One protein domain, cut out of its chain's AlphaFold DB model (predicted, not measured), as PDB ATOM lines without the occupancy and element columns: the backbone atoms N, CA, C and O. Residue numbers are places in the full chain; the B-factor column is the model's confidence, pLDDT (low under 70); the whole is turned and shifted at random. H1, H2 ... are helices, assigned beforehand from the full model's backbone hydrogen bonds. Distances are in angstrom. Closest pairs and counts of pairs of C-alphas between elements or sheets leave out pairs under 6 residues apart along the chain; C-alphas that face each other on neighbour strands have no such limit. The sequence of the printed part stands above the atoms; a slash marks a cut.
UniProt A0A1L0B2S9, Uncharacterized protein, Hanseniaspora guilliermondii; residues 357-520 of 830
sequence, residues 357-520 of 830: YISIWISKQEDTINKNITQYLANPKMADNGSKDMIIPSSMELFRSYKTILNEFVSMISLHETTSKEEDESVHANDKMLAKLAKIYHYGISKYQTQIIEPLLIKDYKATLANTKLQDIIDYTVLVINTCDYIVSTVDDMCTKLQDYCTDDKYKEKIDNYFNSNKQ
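AT A GLANCE: This is residues 357 to 520 of the 830 residues of an uncharacterized protein of Hanseniaspora guilliermondii (UniProt A0A1L0B2S9). Picture a long rod of five nearly parallel helices, H1, H2, H3, H5 and H6, in an up-and-down bundle, each running against the one before it. The long H3 runs through the middle beside H5; H1 and H2 cover one side of this pair, H6 packs on both from the other side, and the small H4 sits near one end of the rod. Residues 418 to 425 stick out at the other end. The printed part has 164 residues with six named helices in the order H1 to H6 and no named strand, class all helix. It is loose, with a radius of gyration of the C-alphas of 18.9 A and spans of 70 by 26 by 25 A.

HOW THE PARTS SIT: Start with H1, residues 357 to 378, and H2, residues 393 to 416, a hairpin at a shallow tilt of 11 degrees; H2 touches H1 with residues 394 to 405 alone, and the closest C-alphas, of Tyr 376 and Ser 394, are 5.9 A apart. Go on to H3, residues 423 to 456, which touches H1 and runs the same way; the closest C-alphas are Glu 366 and Ile 440, 6.2 A apart. H2 and H3 are close but not clearly touching, with C-alphas Ile 413 and Asn 430 nearest at 7.0 A. H4, residues 461 to 467, is apart from H3. It is close to but not clearly touching H5, residues 470 to 500, at a steep tilt of 59 degrees; the closest C-alphas, Leu 465 and Ile 473, are 7.7 A apart. H3 and H5 touch, opposite ways at 1 degree, a shallow tilt, closest at C-alphas Ile 453 and Val 480, 6.7 A. H6, residues 505 to 520, forms a hairpin with H5, closest at C-alphas Gln 499 and Lys 508, 5.5 A, and touches H3, closest at C-alphas Ala 435 and Ile 511, 5.8 A. In H5 every O i to N i+4 pair is within hydrogen-bond range; the counts are 16 of 18 in H1, 18 of 20 in H2, 26 of 30 in H3, 2 of 3 in H4 and 11 of 12 in H6.

IN THESE COORDINATES: Find C-alpha 357 at (39.541, -27.963, 23.837), where H1 begins its 33.8 A. H2 covers 36.4 A, H3 49.0 A, with a kink of 28 degrees near residue 450, and H5 45.4 A. H6 ends at C-alpha 520, at (23.433, -17.878, -3.597).

THE WHOLE: The C-alphas of Lys 421 and Ala 466 are the two farthest apart, 70.3 A. The printed part has no cut. The link from H1 to H2 is long, 14 residues. Mean pLDDT of the printed part is 78.5; residues 382 to 389, 412 to 429, 462 to 463 and 466 to 467 are under 70.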
ATOM      1  N   TYR A 357      40.102 -26.725  24.373       74.56
ATOM      2  CA  TYR A 357      39.541 -27.963  23.837       74.56
ATOM      3  C   TYR A 357      38.158 -27.767  23.197       74.56
ATOM      4  O   TYR A 357      37.482 -28.730  22.836       74.56
ATOM      5  N   ILE A 358      37.711 -26.521  23.009       74.12
ATOM      6  CA  ILE A 358      36.389 -26.218  22.438       74.12
ATOM      7  C   ILE A 358      36.232 -26.721  20.990       74.12
ATOM      8  O   ILE A 358      35.116 -26.908  20.509       74.12
ATOM      9  N   SER A 359      37.336 -27.002  20.290       72.00
ATOM     10  CA  SER A 359      37.356 -27.733  19.013       72.00
ATOM     11  C   SER A 359      36.632 -29.083  19.097       72.00
ATOM     12  O   SER A 359      35.908 -29.451  18.164       72.00
ATOM     13  N   ILE A 360      36.782 -29.792  20.216       74.50
ATOM     14  CA  ILE A 360      36.164 -31.096  20.487       74.50
ATOM     15  C   ILE A 360      34.651 -30.932  20.664       74.50
ATOM     16  O   ILE A 360      33.868 -31.658  20.047       74.50
ATOM     17  N   TRP A 361      34.233 -29.910  21.419       79.94
ATOM     18  CA  TRP A 361      32.823 -29.534  21.570       79.94
ATOM     19  C   TRP A 361      32.177 -29.214  20.218       79.94
ATOM     20  O   TRP A 361      31.149 -29.786  19.860       79.94
ATOM     21  N   ILE A 362      32.829 -28.350  19.433       77.62
ATOM     22  CA  ILE A 362      32.401 -27.928  18.093       77.62
ATOM     23  C   ILE A 362      32.185 -29.156  17.189       77.62
ATOM     24  O   ILE A 362      31.157 -29.256  16.522       77.62
ATOM     25  N   SER A 363      33.099 -30.129  17.228       77.25
ATOM     26  CA  SER A 363      33.002 -31.363  16.434       77.25
ATOM     27  C   SER A 363      31.796 -32.228  16.828       77.25
ATOM     28  O   SER A 363      31.099 -32.753  15.962       77.25
ATOM     29  N   LYS A 364      31.462 -32.321  18.121       78.44
ATOM     30  CA  LYS A 364      30.261 -33.047  18.574       78.44
ATOM     31  C   LYS A 364      28.962 -32.383  18.137       78.44
ATOM     32  O   LYS A 364      27.982 -33.070  17.847       78.44
ATOM     33  N   GLN A 365      28.941 -31.054  18.085       84.00
ATOM     34  CA  GLN A 365      27.770 -30.337  17.590       84.00
ATOM     35  C   GLN A 365      27.519 -30.636  16.109       84.00
ATOM     36  O   GLN A 365      26.365 -30.759  15.702       84.00
ATOM     37  N   GLU A 366      28.574 -30.859  15.319       83.19
ATOM     38  CA  GLU A 366      28.435 -31.349  13.946       83.19
ATOM     39  C   GLU A 366      27.738 -32.719  13.891       83.19
ATOM     40  O   GLU A 366      26.809 -32.906  13.100       83.19
ATOM     41  N   ASP A 367      28.118 -33.661  14.758       82.62
ATOM     42  CA  ASP A 367      27.477 -34.980  14.842       82.62
ATOM     43  C   ASP A 367      26.005 -34.890  15.249       82.62
ATOM     44  O   ASP A 367      25.159 -35.580  14.672       82.62
ATOM     45  N   THR A 368      25.672 -34.025  16.209       83.44
ATOM     46  CA  THR A 368      24.282 -33.760  16.610       83.44
ATOM     47  C   THR A 368      23.471 -33.208  15.438       83.44
ATOM     48  O   THR A 368      22.381 -33.704  15.156       83.44
ATOM     49  N   ILE A 369      24.020 -32.245  14.689       85.69
ATOM     50  CA  ILE A 369      23.374 -31.689  13.491       85.69
ATOM     51  C   ILE A 369      23.171 -32.781  12.432       85.69
ATOM     52  O   ILE A 369      22.087 -32.888  11.861       85.69
ATOM     53  N   ASN A 370      24.169 -33.635  12.194       86.06
ATOM     54  CA  ASN A 370      24.071 -34.741  11.236       86.06
ATOM     55  C   ASN A 370      23.001 -35.774  11.639       86.06
ATOM     56  O   ASN A 370      22.240 -36.249  10.789       86.06
ATOM     57  N   LYS A 371      22.903 -36.102  12.934       87.12
ATOM     58  CA  LYS A 371      21.849 -36.977  13.474       87.12
ATOM     59  C   LYS A 371      20.466 -36.358  13.291       87.12
ATOM     60  O   LYS A 371      19.571 -37.041  12.797       87.12
ATOM     61  N   ASN A 372      20.317 -35.069  13.595       84.88
ATOM     62  CA  ASN A 372      19.065 -34.337  13.405       84.88
ATOM     63  C   ASN A 372      18.645 -34.327  11.925       84.88
ATOM     64  O   ASN A 372      17.505 -34.654  11.618       84.88
ATOM     65  N   ILE A 373      19.572 -34.071  10.991       86.56
ATOM     66  CA  ILE A 373      19.295 -34.136   9.542       86.56
ATOM     67  C   ILE A 373      18.807 -35.531   9.127       86.56
ATOM     68  O   ILE A 373      17.855 -35.647   8.356       86.56
ATOM     69  N   THR A 374      19.411 -36.589   9.669       85.31
ATOM     70  CA  THR A 374      18.982 -37.968   9.389       85.31
ATOM     71  C   THR A 374      17.566 -38.230   9.908       85.31
ATOM     72  O   THR A 374      16.767 -38.858   9.217       85.31
ATOM     73  N   GLN A 375      17.213 -37.710  11.087       85.12
ATOM     74  CA  GLN A 375      15.848 -37.792  11.620       85.12
ATOM     75  C   GLN A 375      14.852 -37.000  10.762       85.12
ATOM     76  O   GLN A 375      13.753 -37.479  10.486       85.12
ATOM     77  N   TYR A 376      15.248 -35.829  10.259       84.12
ATOM     78  CA  TYR A 376      14.408 -34.997   9.395       84.12
ATOM     79  C   TYR A 376      14.037 -35.661   8.065       84.12
ATOM     80  O   TYR A 376      13.034 -35.275   7.468       84.12
ATOM     81  N   LEU A 377      14.800 -36.657   7.600       80.06
ATOM     82  CA  LEU A 377      14.437 -37.457   6.425       80.06
ATOM     83  C   LEU A 377      13.218 -38.351   6.672       80.06
ATOM     84  O   LEU A 377      12.452 -38.589   5.740       80.06
ATOM     85  N   ALA A 378      13.051 -38.853   7.899       76.00
ATOM     86  CA  ALA A 378      11.941 -39.728   8.273       76.00
ATOM     87  C   ALA A 378      10.652 -38.948   8.583       76.00
ATOM     88  O   ALA A 378       9.559 -39.509   8.505       76.00
ATOM     89  N   ASN A 379      10.774 -37.661   8.918       77.56
ATOM     90  CA  ASN A 379       9.639 -36.821   9.279       77.56
ATOM     91  C   ASN A 379       8.803 -36.421   8.047       77.56
ATOM     92  O   ASN A 379       9.357 -36.151   6.974       77.56
ATOM     93  N   PRO A 380       7.467 -36.326   8.187       70.94
ATOM     94  CA  PRO A 380       6.606 -35.846   7.115       70.94
ATOM     95  C   PRO A 380       6.971 -34.404   6.744       70.94
ATOM     96  O   PRO A 380       7.162 -33.542   7.601       70.94
ATOM     97  N   LYS A 381       7.093 -34.148   5.438       72.00
ATOM     98  CA  LYS A 381       7.564 -32.857   4.906       72.00
ATOM     99  C   LYS A 381       6.452 -31.807   4.780       72.00
ATOM    100  O   LYS A 381       6.757 -30.622   4.701       72.00
ATOM    101  N   MET A 382       5.196 -32.251   4.784       64.81
ATOM    102  CA  MET A 382       3.986 -31.427   4.839       64.81
ATOM    103  C   MET A 382       3.319 -31.606   6.204       64.81
ATOM    104  O   MET A 382       3.325 -32.709   6.751       64.81
ATOM    105  N   ALA A 383       2.750 -30.533   6.752       60.25
ATOM    106  CA  ALA A 383       2.009 -30.595   8.005       60.25
ATOM    107  C   ALA A 383       0.650 -31.290   7.798       60.25
ATOM    108  O   ALA A 383      -0.117 -30.911   6.918       60.25
ATOM    109  N   ASP A 384       0.334 -32.278   8.638       49.78
ATOM    110  CA  ASP A 384      -0.909 -33.069   8.564       49.78
ATOM    111  C   ASP A 384      -2.143 -32.296   9.101       49.78
ATOM    112  O   ASP A 384      -3.290 -32.724   8.986       49.78
ATOM    113  N   ASN A 385      -1.920 -31.108   9.675       45.25
ATOM    114  CA  ASN A 385      -2.894 -30.373  10.491       45.25
ATOM    115  C   ASN A 385      -3.779 -29.386   9.711       45.25
ATOM    116  O   ASN A 385      -4.241 -28.401  10.287       45.25
ATOM    117  N   GLY A 386      -3.990 -29.575   8.407       45.47
ATOM    118  CA  GLY A 386      -4.839 -28.680   7.601       45.47
ATOM    119  C   GLY A 386      -4.406 -27.200   7.577       45.47
ATOM    120  O   GLY A 386      -5.117 -26.372   7.002       45.47
ATOM    121  N   SER A 387      -3.257 -26.851   8.171       49.94
ATOM    122  CA  SER A 387      -2.646 -25.531   8.076       49.94
ATOM    123  C   SER A 387      -1.921 -25.425   6.738       49.94
ATOM    124  O   SER A 387      -1.187 -26.324   6.331       49.94
ATOM    125  N   LYS A 388      -2.126 -24.315   6.018       58.47
ATOM    126  CA  LYS A 388      -1.394 -24.004   4.779       58.47
ATOM    127  C   LYS A 388       0.025 -23.501   5.091       58.47
ATOM    128  O   LYS A 388       0.476 -22.507   4.519       58.47
ATOM    129  N   ASP A 389       0.712 -24.156   6.022       64.12
ATOM    130  CA  ASP A 389       2.095 -23.834   6.355       64.12
ATOM    131  C   ASP A 389       3.003 -24.437   5.284       64.12
ATOM    132  O   ASP A 389       3.373 -25.607   5.323       64.12
ATOM    133  N   MET A 390       3.326 -23.633   4.272       77.81
ATOM    134  CA  MET A 390       4.163 -24.007   3.133       77.81
ATOM    135  C   MET A 390       5.655 -23.879   3.463       77.81
ATOM    136  O   MET A 390       6.454 -23.518   2.602       77.81
ATOM    137  N   ILE A 391       6.047 -24.168   4.707       83.50
ATOM    138  CA  ILE A 391       7.447 -24.300   5.126       83.50
ATOM    139  C   ILE A 391       7.633 -25.672   5.762       83.50
ATOM    140  O   ILE A 391       6.858 -26.077   6.625       83.50
ATOM    141  N   ILE A 392       8.707 -26.364   5.379       84.69
ATOM    142  CA  ILE A 392       9.054 -27.662   5.959       84.69
ATOM    143  C   ILE A 392       9.387 -27.474   7.454       84.69
ATOM    144  O   ILE A 392      10.352 -26.764   7.763       84.69
ATOM    145  N   PRO A 393       8.679 -28.134   8.395       84.06
ATOM    146  CA  PRO A 393       8.888 -27.951   9.836       84.06
ATOM    147  C   PRO A 393      10.325 -28.217  10.305       84.06
ATOM    148  O   PRO A 393      10.850 -27.495  11.153       84.06
ATOM    149  N   SER A 394      11.005 -29.191   9.689       86.50
ATOM    150  CA  SER A 394      12.394 -29.532  10.022       86.50
ATOM    151  C   SER A 394      13.385 -28.389   9.787       86.50
ATOM    152  O   SER A 394      14.418 -28.330  10.450       86.50
ATOM    153  N   SER A 395      13.074 -27.443   8.891       86.38
ATOM    154  CA  SER A 395      13.907 -26.249   8.701       86.38
ATOM    155  C   SER A 395      13.883 -25.344   9.938       86.38
ATOM    156  O   SER A 395      14.921 -24.827  10.344       86.38
ATOM    157  N   MET A 396      12.728 -25.209  10.601       85.81
ATOM    158  CA  MET A 396      12.597 -24.424  11.832       85.81
ATOM    159  C   MET A 396      13.318 -25.100  13.003       85.81
ATOM    160  O   MET A 396      13.969 -24.427  13.802       85.81
ATOM    161  N   GLU A 397      13.222 -26.427  13.107       86.12
ATOM    162  CA  GLU A 397      13.929 -27.206  14.131       86.12
ATOM    163  C   GLU A 397      15.451 -27.100  13.985       86.12
ATOM    164  O   GLU A 397      16.141 -26.909  14.988       86.12
ATOM    165  N   LEU A 398      15.966 -27.113  12.748       87.94
ATOM    166  CA  LEU A 398      17.391 -26.918  12.470       87.94
ATOM    167  C   LEU A 398      17.889 -25.571  13.014       87.94
ATOM    168  O   LEU A 398      18.882 -25.523  13.740       87.94
ATOM    169  N   PHE A 399      17.181 -24.473  12.731       87.75
ATOM    170  CA  PHE A 399      17.583 -23.150  13.224       87.75
ATOM    171  C   PHE A 399      17.368 -22.964  14.726       87.75
ATOM    172  O   PHE A 399      18.128 -22.226  15.358       87.75
ATOM    173  N   ARG A 400      16.382 -23.639  15.331       87.81
ATOM    174  CA  ARG A 400      16.261 -23.700  16.798       87.81
ATOM    175  C   ARG A 400      17.479 -24.384  17.410       87.81
ATOM    176  O   ARG A 400      18.054 -23.835  18.343       87.81
ATOM    177  N   SER A 401      17.907 -25.515  16.845       85.75
ATOM    178  CA  SER A 401      19.125 -26.211  17.268       85.75
ATOM    179  C   SER A 401      20.358 -25.315  17.123       85.75
ATOM    180  O   SER A 401      21.109 -25.172  18.083       85.75
ATOM    181  N   TYR A 402      20.521 -24.614  15.995       89.44
ATOM    182  CA  TYR A 402      21.617 -23.651  15.820       89.44
ATOM    183  C   TYR A 402      21.577 -22.524  16.852       89.44
ATOM    184  O   TYR A 402      22.610 -22.174  17.409       89.44
ATOM    185  N   LYS A 403      20.396 -21.982  17.171       86.94
ATOM    186  CA  LYS A 403      20.269 -20.933  18.190       86.94
ATOM    187  C   LYS A 403      20.682 -21.431  19.577       86.94
ATOM    188  O   LYS A 403      21.359 -20.702  20.295       86.94
ATOM    189  N   THR A 404      20.284 -22.646  19.950       85.06
ATOM    190  CA  THR A 404      20.686 -23.264  21.221       85.06
ATOM    191  C   THR A 404      22.199 -23.450  21.281       85.06
ATOM    192  O   THR A 404      22.820 -22.971  22.224       85.06
ATOM    193  N   ILE A 405      22.793 -24.030  20.233       84.69
ATOM    194  CA  ILE A 405      24.246 -24.232  20.122       84.69
ATOM    195  C   ILE A 405      24.986 -22.889  20.224       84.69
ATOM    196  O   ILE A 405      25.967 -22.779  20.950       84.69
ATOM    197  N   LEU A 406      24.511 -21.846  19.534       84.88
ATOM    198  CA  LEU A 406      25.123 -20.520  19.606       84.88
ATOM    199  C   LEU A 406      25.038 -19.927  21.016       84.88
ATOM    200  O   LEU A 406      26.025 -19.388  21.502       84.88
ATOM    201  N   ASN A 407      23.891 -20.030  21.686       82.56
ATOM    202  CA  ASN A 407      23.732 -19.510  23.045       82.56
ATOM    203  C   ASN A 407      24.623 -20.248  24.055       82.56
ATOM    204  O   ASN A 407      25.209 -19.605  24.922       82.56
ATOM    205  N   GLU A 408      24.747 -21.572  23.939       77.69
ATOM    206  CA  GLU A 408      25.679 -22.371  24.746       77.69
ATOM    207  C   GLU A 408      27.124 -21.934  24.498       77.69
ATOM    208  O   GLU A 408      27.885 -21.715  25.437       77.69
ATOM    209  N   PHE A 409      27.484 -21.726  23.234       80.12
ATOM    210  CA  PHE A 409      28.812 -21.273  22.848       80.12
ATOM    211  C   PHE A 409      29.136 -19.866  23.368       80.12
ATOM    212  O   PHE A 409      30.194 -19.650  23.958       80.12
ATOM    213  N   VAL A 410      28.208 -18.918  23.223       74.88
ATOM    214  CA  VAL A 410      28.343 -17.558  23.765       74.88
ATOM    215  C   VAL A 410      28.433 -17.597  25.285       74.88
ATOM    216  O   VAL A 410      29.272 -16.901  25.840       74.88
ATOM    217  N   SER A 411      27.643 -18.437  25.960       70.81
ATOM    218  CA  SER A 411      27.749 -18.623  27.411       70.81
ATOM    219  C   SER A 411      29.109 -19.167  27.839       70.81
ATOM    220  O   SER A 411      29.517 -18.887  28.952       70.81
ATOM    221  N   MET A 412      29.815 -19.938  27.012       67.12
ATOM    222  CA  MET A 412      31.177 -20.380  27.333       67.12
ATOM    223  C   MET A 412      32.225 -19.289  27.080       67.12
ATOM    224  O   MET A 412      33.252 -19.256  27.750       67.12
ATOM    225  N   ILE A 413      31.977 -18.390  26.122       66.75
ATOM    226  CA  ILE A 413      32.907 -17.313  25.752       66.75
ATOM    227  C   ILE A 413      32.769 -16.080  26.651       66.75
ATOM    228  O   ILE A 413      33.781 -15.530  27.085       66.75
ATOM    229  N   SER A 414      31.542 -15.632  26.927       56.00
ATOM    230  CA  SER A 414      31.260 -14.371  27.633       56.00
ATOM    231  C   SER A 414      31.627 -14.398  29.118       56.00
ATOM    232  O   SER A 414      31.802 -13.350  29.731       56.00
ATOM    233  N   LEU A 415      31.825 -15.583  29.698       50.66
ATOM    234  CA  LEU A 415      32.263 -15.750  31.087       50.66
ATOM    235  C   LEU A 415      33.747 -15.374  31.317       50.66
ATOM    236  O   LEU A 415      34.202 -15.344  32.456       50.66
ATOM    237  N   HIS A 416      34.508 -15.047  30.264       45.88
ATOM    238  CA  HIS A 416      35.943 -14.733  30.342       45.88
ATOM    239  C   HIS A 416      36.272 -13.224  30.273       45.88
ATOM    240  O   HIS A 416      37.433 -12.844  30.416       45.88
ATOM    241  N   GLU A 417      35.300 -12.325  30.088       48.31
ATOM    242  CA  GLU A 417      35.590 -10.881  29.940       48.31
ATOM    243  C   GLU A 417      36.092 -10.187  31.224       48.31
ATOM    244  O   GLU A 417      36.411  -9.001  31.191       48.31
ATOM    245  N   THR A 418      36.198 -10.877  32.368       37.81
ATOM    246  CA  THR A 418      36.456 -10.206  33.659       37.81
ATOM    247  C   THR A 418      37.829 -10.405  34.293       37.81
ATOM    248  O   THR A 418      38.084  -9.785  35.326       37.81
ATOM    249  N   THR A 419      38.774 -11.135  33.694       39.41
ATOM    250  CA  THR A 419      40.118 -11.230  34.297       39.41
ATOM    251  C   THR A 419      41.264 -11.318  33.295       39.41
ATOM    252  O   THR A 419      41.486 -12.349  32.675       39.41
ATOM    253  N   SER A 420      42.083 -10.261  33.334       35.66
ATOM    254  CA  SER A 420      43.508 -10.169  32.979       35.66
ATOM    255  C   SER A 420      43.882  -9.648  31.583       35.66
ATOM    256  O   SER A 420      43.205  -9.854  30.586       35.66
ATOM    257  N   LYS A 421      44.985  -8.890  31.583       40.72
ATOM    258  CA  LYS A 421      45.491  -7.951  30.572       40.72
ATOM    259  C   LYS A 421      46.147  -8.640  29.358       40.72
ATOM    260  O   LYS A 421      47.169  -8.169  28.867       40.72
ATOM    261  N   GLU A 422      45.578  -9.748  28.893       41.75
ATOM    262  CA  GLU A 422      46.006 -10.501  27.700       41.75
ATOM    263  C   GLU A 422      44.913 -10.412  26.617       41.75
ATOM    264  O   GLU A 422      44.316 -11.403  26.182       41.75
ATOM    265  N   GLU A 423      44.583  -9.172  26.247       50.09
ATOM    266  CA  GLU A 423      43.390  -8.825  25.460       50.09
ATOM    267  C   GLU A 423      43.502  -9.194  23.967       50.09
ATOM    268  O   GLU A 423      42.477  -9.405  23.331       50.09
ATOM    269  N   ASP A 424      44.703  -9.386  23.407       50.84
ATOM    270  CA  ASP A 424      44.837  -9.615  21.959       50.84
ATOM    271  C   ASP A 424      44.757 -11.105  21.553       50.84
ATOM    272  O   ASP A 424      44.019 -11.471  20.636       50.84
ATOM    273  N   GLU A 425      45.453 -12.023  22.235       54.44
ATOM    274  CA  GLU A 425      45.477 -13.440  21.812       54.44
ATOM    275  C   GLU A 425      44.189 -14.206  22.168       54.44
ATOM    276  O   GLU A 425      43.711 -15.044  21.394       54.44
ATOM    277  N   SER A 426      43.588 -13.898  23.321       55.62
ATOM    278  CA  SER A 426      42.397 -14.591  23.827       55.62
ATOM    279  C   SER A 426      41.118 -14.239  23.052       55.62
ATOM    280  O   SER A 426      40.229 -15.089  22.911       55.62
ATOM    281  N   VAL A 427      41.057 -13.024  22.500       59.84
ATOM    282  CA  VAL A 427      39.965 -12.506  21.665       59.84
ATOM    283  C   VAL A 427      40.043 -13.083  20.249       59.84
ATOM    284  O   VAL A 427      39.055 -13.617  19.738       59.84
ATOM    285  N   HIS A 428      41.236 -13.133  19.650       59.94
ATOM    286  CA  HIS A 428      41.433 -13.792  18.353       59.94
ATOM    287  C   HIS A 428      41.155 -15.303  18.394       59.94
ATOM    288  O   HIS A 428      40.701 -15.883  17.398       59.94
ATOM    289  N   ALA A 429      41.395 -15.957  19.535       62.88
ATOM    290  CA  ALA A 429      41.003 -17.346  19.739       62.88
ATOM    291  C   ALA A 429      39.473 -17.517  19.705       62.88
ATOM    292  O   ALA A 429      38.995 -18.451  19.059       62.88
ATOM    293  N   ASN A 430      38.703 -16.603  20.307       71.69
ATOM    294  CA  ASN A 430      37.234 -16.630  20.286       71.69
ATOM    295  C   ASN A 430      36.682 -16.455  18.862       71.69
ATOM    296  O   ASN A 430      35.875 -17.272  18.408       71.69
ATOM    297  N   ASP A 431      37.191 -15.470  18.120       76.44
ATOM    298  CA  ASP A 431      36.766 -15.183  16.741       76.44
ATOM    299  C   ASP A 431      37.078 -16.350  15.785       76.44
ATOM    300  O   ASP A 431      36.273 -16.722  14.923       76.44
ATOM    301  N   LYS A 432      38.223 -17.019  15.983       78.12
ATOM    302  CA  LYS A 432      38.578 -18.242  15.245       78.12
ATOM    303  C   LYS A 432      37.592 -19.380  15.508       78.12
ATOM    304  O   LYS A 432      37.293 -20.143  14.585       78.12
ATOM    305  N   MET A 433      37.100 -19.520  16.736       78.06
ATOM    306  CA  MET A 433      36.140 -20.567  17.097       78.06
ATOM    307  C   MET A 433      34.722 -20.232  16.612       78.06
ATOM    308  O   MET A 433      34.063 -21.121  16.070       78.06
ATOM    309  N   LEU A 434      34.296 -18.963  16.658       82.81
ATOM    310  CA  LEU A 434      33.059 -18.489  16.010       82.81
ATOM    311  C   LEU A 434      33.064 -18.795  14.509       82.81
ATOM    312  O   LEU A 434      32.095 -19.329  13.967       82.81
ATOM    313  N   ALA A 435      34.188 -18.551  13.832       84.38
ATOM    314  CA  ALA A 435      34.331 -18.880  12.419       84.38
ATOM    315  C   ALA A 435      34.283 -20.397  12.141       84.38
ATOM    316  O   ALA A 435      33.776 -20.813  11.096       84.38
ATOM    317  N   LYS A 436      34.776 -21.245  13.060       82.56
ATOM    318  CA  LYS A 436      34.605 -22.708  12.966       82.56
ATOM    319  C   LYS A 436      33.140 -23.117  13.148       82.56
ATOM    320  O   LYS A 436      32.660 -23.949  12.382       82.56
ATOM    321  N   LEU A 437      32.421 -22.510  14.092       86.25
ATOM    322  CA  LEU A 437      30.990 -22.758  14.291       86.25
ATOM    323  C   LEU A 437      30.173 -22.363  13.050       86.25
ATOM    324  O   LEU A 437      29.367 -23.151  12.558       86.25
ATOM    325  N   ALA A 438      30.456 -21.193  12.469       88.38
ATOM    326  CA  ALA A 438      29.842 -20.749  11.218       88.38
ATOM    327  C   ALA A 438      30.105 -21.727  10.060       88.38
ATOM    328  O   ALA A 438      29.209 -21.999   9.258       88.38
ATOM    329  N   LYS A 439      31.306 -22.318   9.994       88.88
ATOM    330  CA  LYS A 439      31.641 -23.356   9.008       88.88
ATOM    331  C   LYS A 439      30.782 -24.619   9.178       88.88
ATOM    332  O   LYS A 439      30.345 -25.186   8.177       88.88
ATOM    333  N   ILE A 440      30.501 -25.039  10.413       87.62
ATOM    334  CA  ILE A 440      29.607 -26.179  10.682       87.62
ATOM    335  C   ILE A 440      28.180 -25.859  10.262       87.62
ATOM    336  O   ILE A 440      27.556 -26.671   9.580       87.62
ATOM    337  N   TYR A 441      27.663 -24.676  10.601       90.12
ATOM    338  CA  TYR A 441      26.329 -24.264  10.153       90.12
ATOM    339  C   TYR A 441      26.249 -24.216   8.629       90.12
ATOM    340  O   TYR A 441      25.281 -24.694   8.040       90.12
ATOM    341  N   HIS A 442      27.297 -23.717   7.973       91.00
ATOM    342  CA  HIS A 442      27.387 -23.722   6.520       91.00
ATOM    343  C   HIS A 442      27.265 -25.134   5.931       91.00
ATOM    344  O   HIS A 442      26.475 -25.351   5.003       91.00
ATOM    345  N   TYR A 443      28.009 -26.094   6.483       89.06
ATOM    346  CA  TYR A 443      27.975 -27.483   6.037       89.06
ATOM    347  C   TYR A 443      26.645 -28.171   6.364       89.06
ATOM    348  O   TYR A 443      26.100 -28.879   5.520       89.06
ATOM    349  N   GLY A 444      26.075 -27.907   7.541       87.19
ATOM    350  CA  GLY A 444      24.767 -28.417   7.942       87.19
ATOM    351  C   GLY A 444      23.643 -27.930   7.023       87.19
ATOM    352  O   GLY A 444      22.828 -28.739   6.586       87.19
ATOM    353  N   ILE A 445      23.648 -26.653   6.628       90.88
ATOM    354  CA  ILE A 445      22.701 -26.105   5.638       90.88
ATOM    355  C   ILE A 445      22.930 -26.728   4.256       90.88
ATOM    356  O   ILE A 445      21.967 -27.088   3.583       90.88
ATOM    357  N   SER A 446      24.186 -26.909   3.837       90.50
ATOM    358  CA  SER A 446      24.509 -27.561   2.557       90.50
ATOM    359  C   SER A 446      24.033 -29.019   2.518       90.50
ATOM    360  O   SER A 446      23.471 -29.480   1.521       90.50
ATOM    361  N   LYS A 447      24.199 -29.755   3.622       88.31
ATOM    362  CA  LYS A 447      23.656 -31.108   3.797       88.31
ATOM    363  C   LYS A 447      22.134 -31.114   3.811       88.31
ATOM    364  O   LYS A 447      21.530 -31.949   3.149       88.31
ATOM    365  N   TYR A 448      21.507 -30.169   4.507       89.81
ATOM    366  CA  TYR A 448      20.054 -30.022   4.507       89.81
ATOM    367  C   TYR A 448      19.522 -29.772   3.087       89.81
ATOM    368  O   TYR A 448      18.578 -30.429   2.646       89.81
ATOM    369  N   GLN A 449      20.171 -28.886   2.326       89.50
ATOM    370  CA  GLN A 449      19.824 -28.623   0.931       89.50
ATOM    371  C   GLN A 449      19.928 -29.897   0.079       89.50
ATOM    372  O   GLN A 449      18.964 -30.257  -0.591       89.50
ATOM    373  N   THR A 450      21.055 -30.604   0.132       87.75
ATOM    374  CA  THR A 450      21.304 -31.791  -0.707       87.75
ATOM    375  C   THR A 450      20.463 -33.011  -0.318       87.75
ATOM    376  O   THR A 450      20.034 -33.764  -1.188       87.75
ATOM    377  N   GLN A 451      20.193 -33.222   0.971       86.75
ATOM    378  CA  GLN A 451      19.490 -34.421   1.448       86.75
ATOM    379  C   GLN A 451      17.976 -34.236   1.573       86.75
ATOM    380  O   GLN A 451      17.235 -35.204   1.416       86.75
ATOM    381  N   ILE A 452      17.484 -33.027   1.850       86.25
ATOM    382  CA  ILE A 452      16.054 -32.802   2.121       86.25
ATOM    383  C   ILE A 452      15.387 -32.025   0.994       86.25
ATOM    384  O   ILE A 452      14.315 -32.447   0.550       86.25
ATOM    385  N   ILE A 453      16.014 -30.939   0.525       86.06
ATOM    386  CA  ILE A 453      15.436 -30.035  -0.481       86.06
ATOM    387  C   ILE A 453      15.612 -30.594  -1.895       86.06
ATOM    388  O   ILE A 453      14.639 -30.696  -2.634       86.06
ATOM    389  N   GLU A 454      16.823 -30.992  -2.285       85.12
ATOM    390  CA  GLU A 454      17.103 -31.473  -3.643       85.12
ATOM    391  C   GLU A 454      16.289 -32.708  -4.060       85.12
ATOM    392  O   GLU A 454      15.860 -32.754  -5.214       85.12
ATOM    393  N   PRO A 455      15.998 -33.685  -3.178       84.75
ATOM    394  CA  PRO A 455      15.131 -34.807  -3.537       84.75
ATOM    395  C   PRO A 455      13.663 -34.424  -3.739       84.75
ATOM    396  O   PRO A 455      12.923 -35.194  -4.340       84.75
ATOM    397  N   LEU A 456      13.228 -33.259  -3.242       81.38
ATOM    398  CA  LEU A 456      11.893 -32.718  -3.518       81.38
ATOM    399  C   LEU A 456      11.824 -31.985  -4.861       81.38
ATOM    400  O   LEU A 456      10.730 -31.661  -5.320       81.38
ATOM    401  N   LEU A 457      12.969 -31.697  -5.489       79.62
ATOM    402  CA  LEU A 457      13.001 -31.025  -6.781       79.62
ATOM    403  C   LEU A 457      12.509 -31.965  -7.878       79.62
ATOM    404  O   LEU A 457      12.994 -33.088  -8.042       79.62
ATOM    405  N   ILE A 458      11.592 -31.462  -8.694       77.50
ATOM    406  CA  ILE A 458      11.055 -32.204  -9.829       77.50
ATOM    407  C   ILE A 458      12.062 -32.109 -10.974       77.50
ATOM    408  O   ILE A 458      12.185 -31.079 -11.633       77.50
ATOM    409  N   LYS A 459      12.810 -33.195 -11.196       71.50
ATOM    410  CA  LYS A 459      13.804 -33.295 -12.280       71.50
ATOM    411  C   LYS A 459      13.177 -33.675 -13.625       71.50
ATOM    412  O   LYS A 459      13.652 -33.213 -14.656       71.50
ATOM    413  N   ASP A 460      12.117 -34.487 -13.611       72.06
ATOM    414  CA  ASP A 460      11.353 -34.870 -14.805       72.06
ATOM    415  C   ASP A 460       9.853 -34.645 -14.581       72.06
ATOM    416  O   ASP A 460       9.132 -35.495 -14.057       72.06
ATOM    417  N   TYR A 461       9.382 -33.477 -15.016       72.94
ATOM    418  CA  TYR A 461       7.985 -33.076 -14.884       72.94
ATOM    419  C   TYR A 461       7.012 -34.061 -15.550       72.94
ATOM    420  O   TYR A 461       5.926 -34.301 -15.025       72.94
ATOM    421  N   LYS A 462       7.384 -34.671 -16.685       68.75
ATOM    422  CA  LYS A 462       6.485 -35.562 -17.438       68.75
ATOM    423  C   LYS A 462       6.293 -36.895 -16.722       68.75
ATOM    424  O   LYS A 462       5.163 -37.374 -16.633       68.75
ATOM    425  N   ALA A 463       7.372 -37.469 -16.194       68.75
ATOM    426  CA  ALA A 463       7.306 -38.703 -15.415       68.75
ATOM    427  C   ALA A 463       6.571 -38.502 -14.077       68.75
ATOM    428  O   ALA A 463       5.817 -39.376 -13.647       68.75
ATOM    429  N   THR A 464       6.742 -37.345 -13.432       71.75
ATOM    430  CA  THR A 464       6.059 -37.023 -12.169       71.75
ATOM    431  C   THR A 464       4.568 -36.750 -12.371       71.75
ATOM    432  O   THR A 464       3.755 -37.282 -11.621       71.75
ATOM    433  N   LEU A 465       4.175 -36.012 -13.416       72.19
ATOM    434  CA  LEU A 465       2.761 -35.753 -13.724       72.19
ATOM    435  C   LEU A 465       1.975 -37.037 -14.047       72.19
ATOM    436  O   LEU A 465       0.780 -37.108 -13.784       72.19
ATOM    437  N   ALA A 466       2.635 -38.066 -14.587       68.62
ATOM    438  CA  ALA A 466       1.999 -39.359 -14.845       68.62
ATOM    439  C   ALA A 466       1.600 -40.104 -13.555       68.62
ATOM    440  O   ALA A 466       0.655 -40.891 -13.571       68.62
ATOM    441  N   ASN A 467       2.299 -39.846 -12.446       68.75
ATOM    442  CA  ASN A 467       2.142 -40.565 -11.180       68.75
ATOM    443  C   ASN A 467       1.536 -39.705 -10.058       68.75
ATOM    444  O   ASN A 467       1.261 -40.212  -8.971       68.75
ATOM    445  N   THR A 468       1.366 -38.399 -10.268       73.25
ATOM    446  CA  THR A 468       1.028 -37.438  -9.209       73.25
ATOM    447  C   THR A 468       0.098 -36.347  -9.736       73.25
ATOM    448  O   THR A 468       0.163 -35.970 -10.906       73.25
ATOM    449  N   LYS A 469      -0.796 -35.828  -8.883       79.69
ATOM    450  CA  LYS A 469      -1.731 -34.765  -9.280       79.69
ATOM    451  C   LYS A 469      -0.977 -33.449  -9.491       79.69
ATOM    452  O   LYS A 469      -0.043 -33.132  -8.761       79.69
ATOM    453  N   LEU A 470      -1.449 -32.638 -10.442       77.69
ATOM    454  CA  LEU A 470      -0.892 -31.307 -10.727       77.69
ATOM    455  C   LEU A 470      -0.873 -30.392  -9.488       77.69
ATOM    456  O   LEU A 470       0.055 -29.609  -9.319       77.69
ATOM    457  N   GLN A 471      -1.877 -30.513  -8.613       77.75
ATOM    458  CA  GLN A 471      -1.945 -29.722  -7.385       77.75
ATOM    459  C   GLN A 471      -0.796 -30.052  -6.427       77.75
ATOM    460  O   GLN A 471      -0.134 -29.142  -5.949       77.75
ATOM    461  N   ASP A 472      -0.502 -31.337  -6.223       79.12
ATOM    462  CA  ASP A 472       0.574 -31.760  -5.325       79.12
ATOM    463  C   ASP A 472       1.934 -31.281  -5.864       79.12
ATOM    464  O   ASP A 472       2.788 -30.830  -5.108       79.12
ATOM    465  N   ILE A 473       2.120 -31.298  -7.191       81.88
ATOM    466  CA  ILE A 473       3.313 -30.755  -7.861       81.88
ATOM    467  C   ILE A 473       3.497 -29.261  -7.551       81.88
ATOM    468  O   ILE A 473       4.609 -28.830  -7.231       81.88
ATOM    469  N   ILE A 474       2.419 -28.477  -7.631       82.56
ATOM    470  CA  ILE A 474       2.429 -27.049  -7.289       82.56
ATOM    471  C   ILE A 474       2.763 -26.865  -5.809       82.56
ATOM    472  O   ILE A 474       3.673 -26.100  -5.488       82.56
ATOM    473  N   ASP A 475       2.082 -27.596  -4.927       83.62
ATOM    474  CA  ASP A 475       2.228 -27.460  -3.481       83.62
ATOM    475  C   ASP A 475       3.662 -27.800  -3.036       83.62
ATOM    476  O   ASP A 475       4.284 -27.008  -2.331       83.62
ATOM    477  N   TYR A 476       4.258 -28.894  -3.531       82.69
ATOM    478  CA  TYR A 476       5.660 -29.242  -3.249       82.69
ATOM    479  C   TYR A 476       6.654 -28.226  -3.825       82.69
ATOM    480  O   TYR A 476       7.651 -27.902  -3.176       82.69
ATOM    481  N   THR A 477       6.398 -27.696  -5.023       85.00
ATOM    482  CA  THR A 477       7.288 -26.699  -5.642       85.00
ATOM    483  C   THR A 477       7.266 -25.386  -4.856       85.00
ATOM    484  O   THR A 477       8.320 -24.801  -4.592       85.00
ATOM    485  N   VAL A 478       6.085 -24.929  -4.433       86.50
ATOM    486  CA  VAL A 478       5.948 -23.708  -3.628       86.50
ATOM    487  C   VAL A 478       6.465 -23.919  -2.203       86.50
ATOM    488  O   VAL A 478       7.163 -23.044  -1.694       86.50
ATOM    489  N   LEU A 479       6.235 -25.090  -1.596       87.31
ATOM    490  CA  LEU A 479       6.831 -25.493  -0.315       87.31
ATOM    491  C   LEU A 479       8.357 -25.359  -0.348       87.31
ATOM    492  O   LEU A 479       8.955 -24.783   0.562       87.31
ATOM    493  N   VAL A 480       9.002 -25.859  -1.406       88.38
ATOM    494  CA  VAL A 480      10.456 -25.747  -1.591       88.38
ATOM    495  C   VAL A 480      10.885 -24.287  -1.721       88.38
ATOM    496  O   VAL A 480      11.850 -23.889  -1.068       88.38
ATOM    497  N   ILE A 481      10.180 -23.479  -2.518       89.44
ATOM    498  CA  ILE A 481      10.504 -22.056  -2.709       89.44
ATOM    499  C   ILE A 481      10.403 -21.290  -1.387       89.44
ATOM    500  O   ILE A 481      11.358 -20.617  -0.999       89.44
ATOM    501  N   ASN A 482       9.285 -21.426  -0.678       89.62
ATOM    502  CA  ASN A 482       9.051 -20.755   0.598       89.62
ATOM    503  C   ASN A 482      10.028 -21.236   1.680       89.62
ATOM    504  O   ASN A 482      10.537 -20.424   2.445       89.62
ATOM    505  N   THR A 483      10.356 -22.531   1.714       89.88
ATOM    506  CA  THR A 483      11.357 -23.069   2.649       89.88
ATOM    507  C   THR A 483      12.754 -22.532   2.337       89.88
ATOM    508  O   THR A 483      13.458 -22.106   3.248       89.88
ATOM    509  N   CYS A 484      13.164 -22.493   1.065       90.44
ATOM    510  CA  CYS A 484      14.449 -21.906   0.672       90.44
ATOM    511  C   CYS A 484      14.517 -20.418   1.034       90.44
ATOM    512  O   CYS A 484      15.544 -19.954   1.520       90.44
ATOM    513  N   ASP A 485      13.432 -19.675   0.819       90.25
ATOM    514  CA  ASP A 485      13.349 -18.260   1.171       90.25
ATOM    515  C   ASP A 485      13.418 -18.029   2.688       90.25
ATOM    516  O   ASP A 485      14.162 -17.160   3.147       90.25
ATOM    517  N   TYR A 486      12.711 -18.852   3.465       90.50
ATOM    518  CA  TYR A 486      12.783 -18.853   4.924       90.50
ATOM    519  C   TYR A 486      14.207 -19.135   5.419       90.50
ATOM    520  O   TYR A 486      14.716 -18.406   6.273       90.50
ATOM    521  N   ILE A 487      14.880 -20.142   4.850       91.25
ATOM    522  CA  ILE A 487      16.278 -20.463   5.166       91.25
ATOM    523  C   ILE A 487      17.178 -19.272   4.828       91.25
ATOM    524  O   ILE A 487      17.993 -18.894   5.659       91.25
ATOM    525  N   VAL A 488      17.023 -18.641   3.658       91.94
ATOM    526  CA  VAL A 488      17.815 -17.457   3.273       91.94
ATOM    527  C   VAL A 488      17.630 -16.315   4.273       91.94
ATOM    528  O   VAL A 488      18.625 -15.759   4.730       91.94
ATOM    529  N   SER A 489      16.387 -16.005   4.652       90.75
ATOM    530  CA  SER A 489      16.094 -14.942   5.622       90.75
ATOM    531  C   SER A 489      16.669 -15.250   7.005       90.75
ATOM    532  O   SER A 489      17.275 -14.393   7.634       90.75
ATOM    533  N   THR A 490      16.516 -16.490   7.473       89.94
ATOM    534  CA  THR A 490      16.983 -16.898   8.807       89.94
ATOM    535  C   THR A 490      18.508 -16.998   8.864       89.94
ATOM    536  O   THR A 490      19.113 -16.746   9.903       89.94
ATOM    537  N   VAL A 491      19.154 -17.339   7.745       90.50
ATOM    538  CA  VAL A 491      20.615 -17.306   7.609       90.50
ATOM    539  C   VAL A 491      21.153 -15.884   7.729       90.50
ATOM    540  O   VAL A 491      22.175 -15.710   8.385       90.50
ATOM    541  N   ASP A 492      20.481 -14.884   7.152       89.00
ATOM    542  CA  ASP A 492      20.876 -13.480   7.323       89.00
ATOM    543  C   ASP A 492      20.818 -13.071   8.805       89.00
ATOM    544  O   ASP A 492      21.806 -12.561   9.333       89.00
ATOM    545  N   ASP A 493      19.733 -13.409   9.512       88.69
ATOM    546  CA  ASP A 493      19.583 -13.131  10.951       88.69
ATOM    547  C   ASP A 493      20.600 -13.873  11.837       88.69
ATOM    548  O   ASP A 493      20.953 -13.415  12.924       88.69
ATOM    549  N   MET A 494      21.028 -15.069  11.433       87.44
ATOM    550  CA  MET A 494      22.056 -15.830  12.148       87.44
ATOM    551  C   MET A 494      23.456 -15.293  11.863       87.44
ATOM    552  O   MET A 494      24.294 -15.275  12.762       87.44
ATOM    553  N   CYS A 495      23.710 -14.856  10.629       88.56
ATOM    554  CA  CYS A 495      24.975 -14.256  10.232       88.56
ATOM    555  C   CYS A 495      25.225 -12.963  11.010       88.56
ATOM    556  O   CYS A 495      26.300 -12.817  11.585       88.56
ATOM    557  N   THR A 496      24.225 -12.080  11.099       88.31
ATOM    558  CA  THR A 496      24.325 -10.839  11.883       88.31
ATOM    559  C   THR A 496      24.603 -11.135  13.352       88.31
ATOM    560  O   THR A 496      25.585 -10.642  13.890       88.31
ATOM    561  N   LYS A 497      23.853 -12.055  13.971       87.00
ATOM    562  CA  LYS A 497      24.104 -12.465  15.364       87.00
ATOM    563  C   LYS A 497      25.501 -13.032  15.587       87.00
ATOM    564  O   LYS A 497      26.112 -12.735  16.599       87.00
ATOM    565  N   LEU A 498      26.008 -13.869  14.682       84.62
ATOM    566  CA  LEU A 498      27.371 -14.400  14.785       84.62
ATOM    567  C   LEU A 498      28.424 -13.291  14.661       84.62
ATOM    568  O   LEU A 498      29.441 -13.344  15.347       84.62
ATOM    569  N   GLN A 499      28.179 -12.298  13.805       85.81
ATOM    570  CA  GLN A 499      29.054 -11.141  13.627       85.81
ATOM    571  C   GLN A 499      29.015 -10.178  14.817       85.81
ATOM    572  O   GLN A 499      30.057  -9.606  15.128       85.81
ATOM    573  N   ASP A 500      27.872 -10.040  15.496       85.19
ATOM    574  CA  ASP A 500      27.727  -9.213  16.704       85.19
ATOM    575  C   ASP A 500      28.653  -9.685  17.839       85.19
ATOM    576  O   ASP A 500      29.134  -8.871  18.620       85.19
ATOM    577  N   TYR A 501      28.943 -10.991  17.908       78.12
ATOM    578  CA  TYR A 501      29.875 -11.573  18.884       78.12
ATOM    579  C   TYR A 501      31.338 -11.601  18.414       78.12
ATOM    580  O   TYR A 501      32.199 -12.043  19.172       78.12
ATOM    581  N   CYS A 502      31.632 -11.170  17.182       78.00
ATOM    582  CA  CYS A 502      32.996 -11.123  16.653       78.00
ATOM    583  C   CYS A 502      33.602  -9.730  16.823       78.00
ATOM    584  O   CYS A 502      32.964  -8.720  16.513       78.00
ATOM    585  N   THR A 503      34.879  -9.667  17.184       77.38
ATOM    586  CA  THR A 503      35.594  -8.384  17.287       77.38
ATOM    587  C   THR A 503      36.378  -8.050  16.018       77.38
ATOM    588  O   THR A 503      36.277  -6.928  15.523       77.38
ATOM    589  N   ASP A 504      37.070  -9.030  15.427       79.19
ATOM    590  CA  ASP A 504      37.921  -8.870  14.245       79.19
ATOM    591  C   ASP A 504      37.122  -8.959  12.930       79.19
ATOM    592  O   ASP A 504      36.462  -9.957  12.607       79.19
ATOM    593  N   ASP A 505      37.244  -7.909  12.119       82.12
ATOM    594  CA  ASP A 505      36.571  -7.773  10.828       82.12
ATOM    595  C   ASP A 505      36.975  -8.858   9.816       82.12
ATOM    596  O   ASP A 505      36.152  -9.284   8.998       82.12
ATOM    597  N   LYS A 506      38.191  -9.411   9.909       84.69
ATOM    598  CA  LYS A 506      38.639 -10.521   9.050       84.69
ATOM    599  C   LYS A 506      37.813 -11.786   9.272       84.69
ATOM    600  O   LYS A 506      37.566 -12.548   8.331       84.69
ATOM    601  N   TYR A 507      37.416 -12.060  10.513       81.38
ATOM    602  CA  TYR A 507      36.577 -13.216  10.826       81.38
ATOM    603  C   TYR A 507      35.108 -12.946  10.500       81.38
ATOM    604  O   TYR A 507      34.450 -13.853   9.987       81.38
ATOM    605  N   LYS A 508      34.627 -11.704  10.649       85.19
ATOM    606  CA  LYS A 508      33.291 -11.302  10.170       85.19
ATOM    607  C   LYS A 508      33.126 -11.515   8.666       85.19
ATOM    608  O   LYS A 508      32.103 -12.058   8.245       85.19
ATOM    609  N   GLU A 509      34.137 -11.166   7.869       87.50
ATOM    610  CA  GLU A 509      34.128 -11.383   6.416       87.50
ATOM    611  C   GLU A 509      34.146 -12.879   6.064       87.50
ATOM    612  O   GLU A 509      33.409 -13.339   5.191       87.50
ATOM    613  N   LYS A 510      34.945 -13.688   6.776       86.06
ATOM    614  CA  LYS A 510      34.934 -15.152   6.599       86.06
ATOM    615  C   LYS A 510      33.564 -15.758   6.896       86.06
ATOM    616  O   LYS A 510      33.123 -16.630   6.149       86.06
ATOM    617  N   ILE A 511      32.912 -15.319   7.971       88.00
ATOM    618  CA  ILE A 511      31.568 -15.768   8.354       88.00
ATOM    619  C   ILE A 511      30.559 -15.398   7.259       88.00
ATOM    620  O   ILE A 511      29.825 -16.273   6.796       88.00
ATOM    621  N   ASP A 512      30.583 -14.152   6.779       89.56
ATOM    622  CA  ASP A 512      29.684 -13.702   5.710       89.56
ATOM    623  C   ASP A 512      29.883 -14.510   4.420       89.56
ATOM    624  O   ASP A 512      28.920 -14.974   3.810       89.56
ATOM    625  N   ASN A 513      31.133 -14.786   4.038       88.50
ATOM    626  CA  ASN A 513      31.449 -15.589   2.856       88.50
ATOM    627  C   ASN A 513      30.846 -17.007   2.915       88.50
ATOM    628  O   ASN A 513      30.279 -17.477   1.921       88.50
ATOM    629  N   TYR A 514      30.905 -17.678   4.072       88.31
ATOM    630  CA  TYR A 514      30.291 -19.001   4.246       88.31
ATOM    631  C   TYR A 514      28.770 -18.967   4.049       88.31
ATOM    632  O   TYR A 514      28.205 -19.821   3.353       88.31
ATOM    633  N   PHE A 515      28.090 -17.972   4.620       90.50
ATOM    634  CA  PHE A 515      26.639 -17.842   4.492       90.50
ATOM    635  C   PHE A 515      26.213 -17.341   3.106       90.50
ATOM    636  O   PHE A 515      25.220 -17.829   2.560       90.50
ATOM    637  N   ASN A 516      26.981 -16.449   2.477       89.38
ATOM    638  CA  ASN A 516      26.740 -15.963   1.117       89.38
ATOM    639  C   ASN A 516      26.746 -17.089   0.083       89.38
ATOM    640  O   ASN A 516      25.868 -17.115  -0.782       89.38
ATOM    641  N   SER A 517      27.658 -18.058   0.202       89.75
ATOM    642  CA  SER A 517      27.670 -19.242  -0.666       89.75
ATOM    643  C   SER A 517      26.344 -20.018  -0.596       89.75
ATOM    644  O   SER A 517      25.730 -20.307  -1.628       89.75
ATOM    645  N   ASN A 518      25.843 -20.285   0.617       90.06
ATOM    646  CA  ASN A 518      24.563 -20.979   0.819       90.06
ATOM    647  C   ASN A 518      23.383 -20.162   0.285       90.06
ATOM    648  O   ASN A 518      22.535 -20.691  -0.435       90.06
ATOM    649  N   LYS A 519      23.361 -18.854   0.568       90.56
ATOM    650  CA  LYS A 519      22.321 -17.939   0.076       90.56
ATOM    651  C   LYS A 519      22.254 -17.932  -1.448       90.56
ATOM    652  O   LYS A 519      21.163 -18.010  -2.010       90.56
ATOM    653  N   GLN A 520      23.394 -17.857  -2.134       90.50
ATOM    654  CA  GLN A 520      23.433 -17.878  -3.597       90.50
ATOM    655  C   GLN A 520      22.934 -19.211  -4.168       90.50
ATOM    656  O   GLN A 520      22.190 -19.204  -5.148       90.50
TER     657      GLN A 520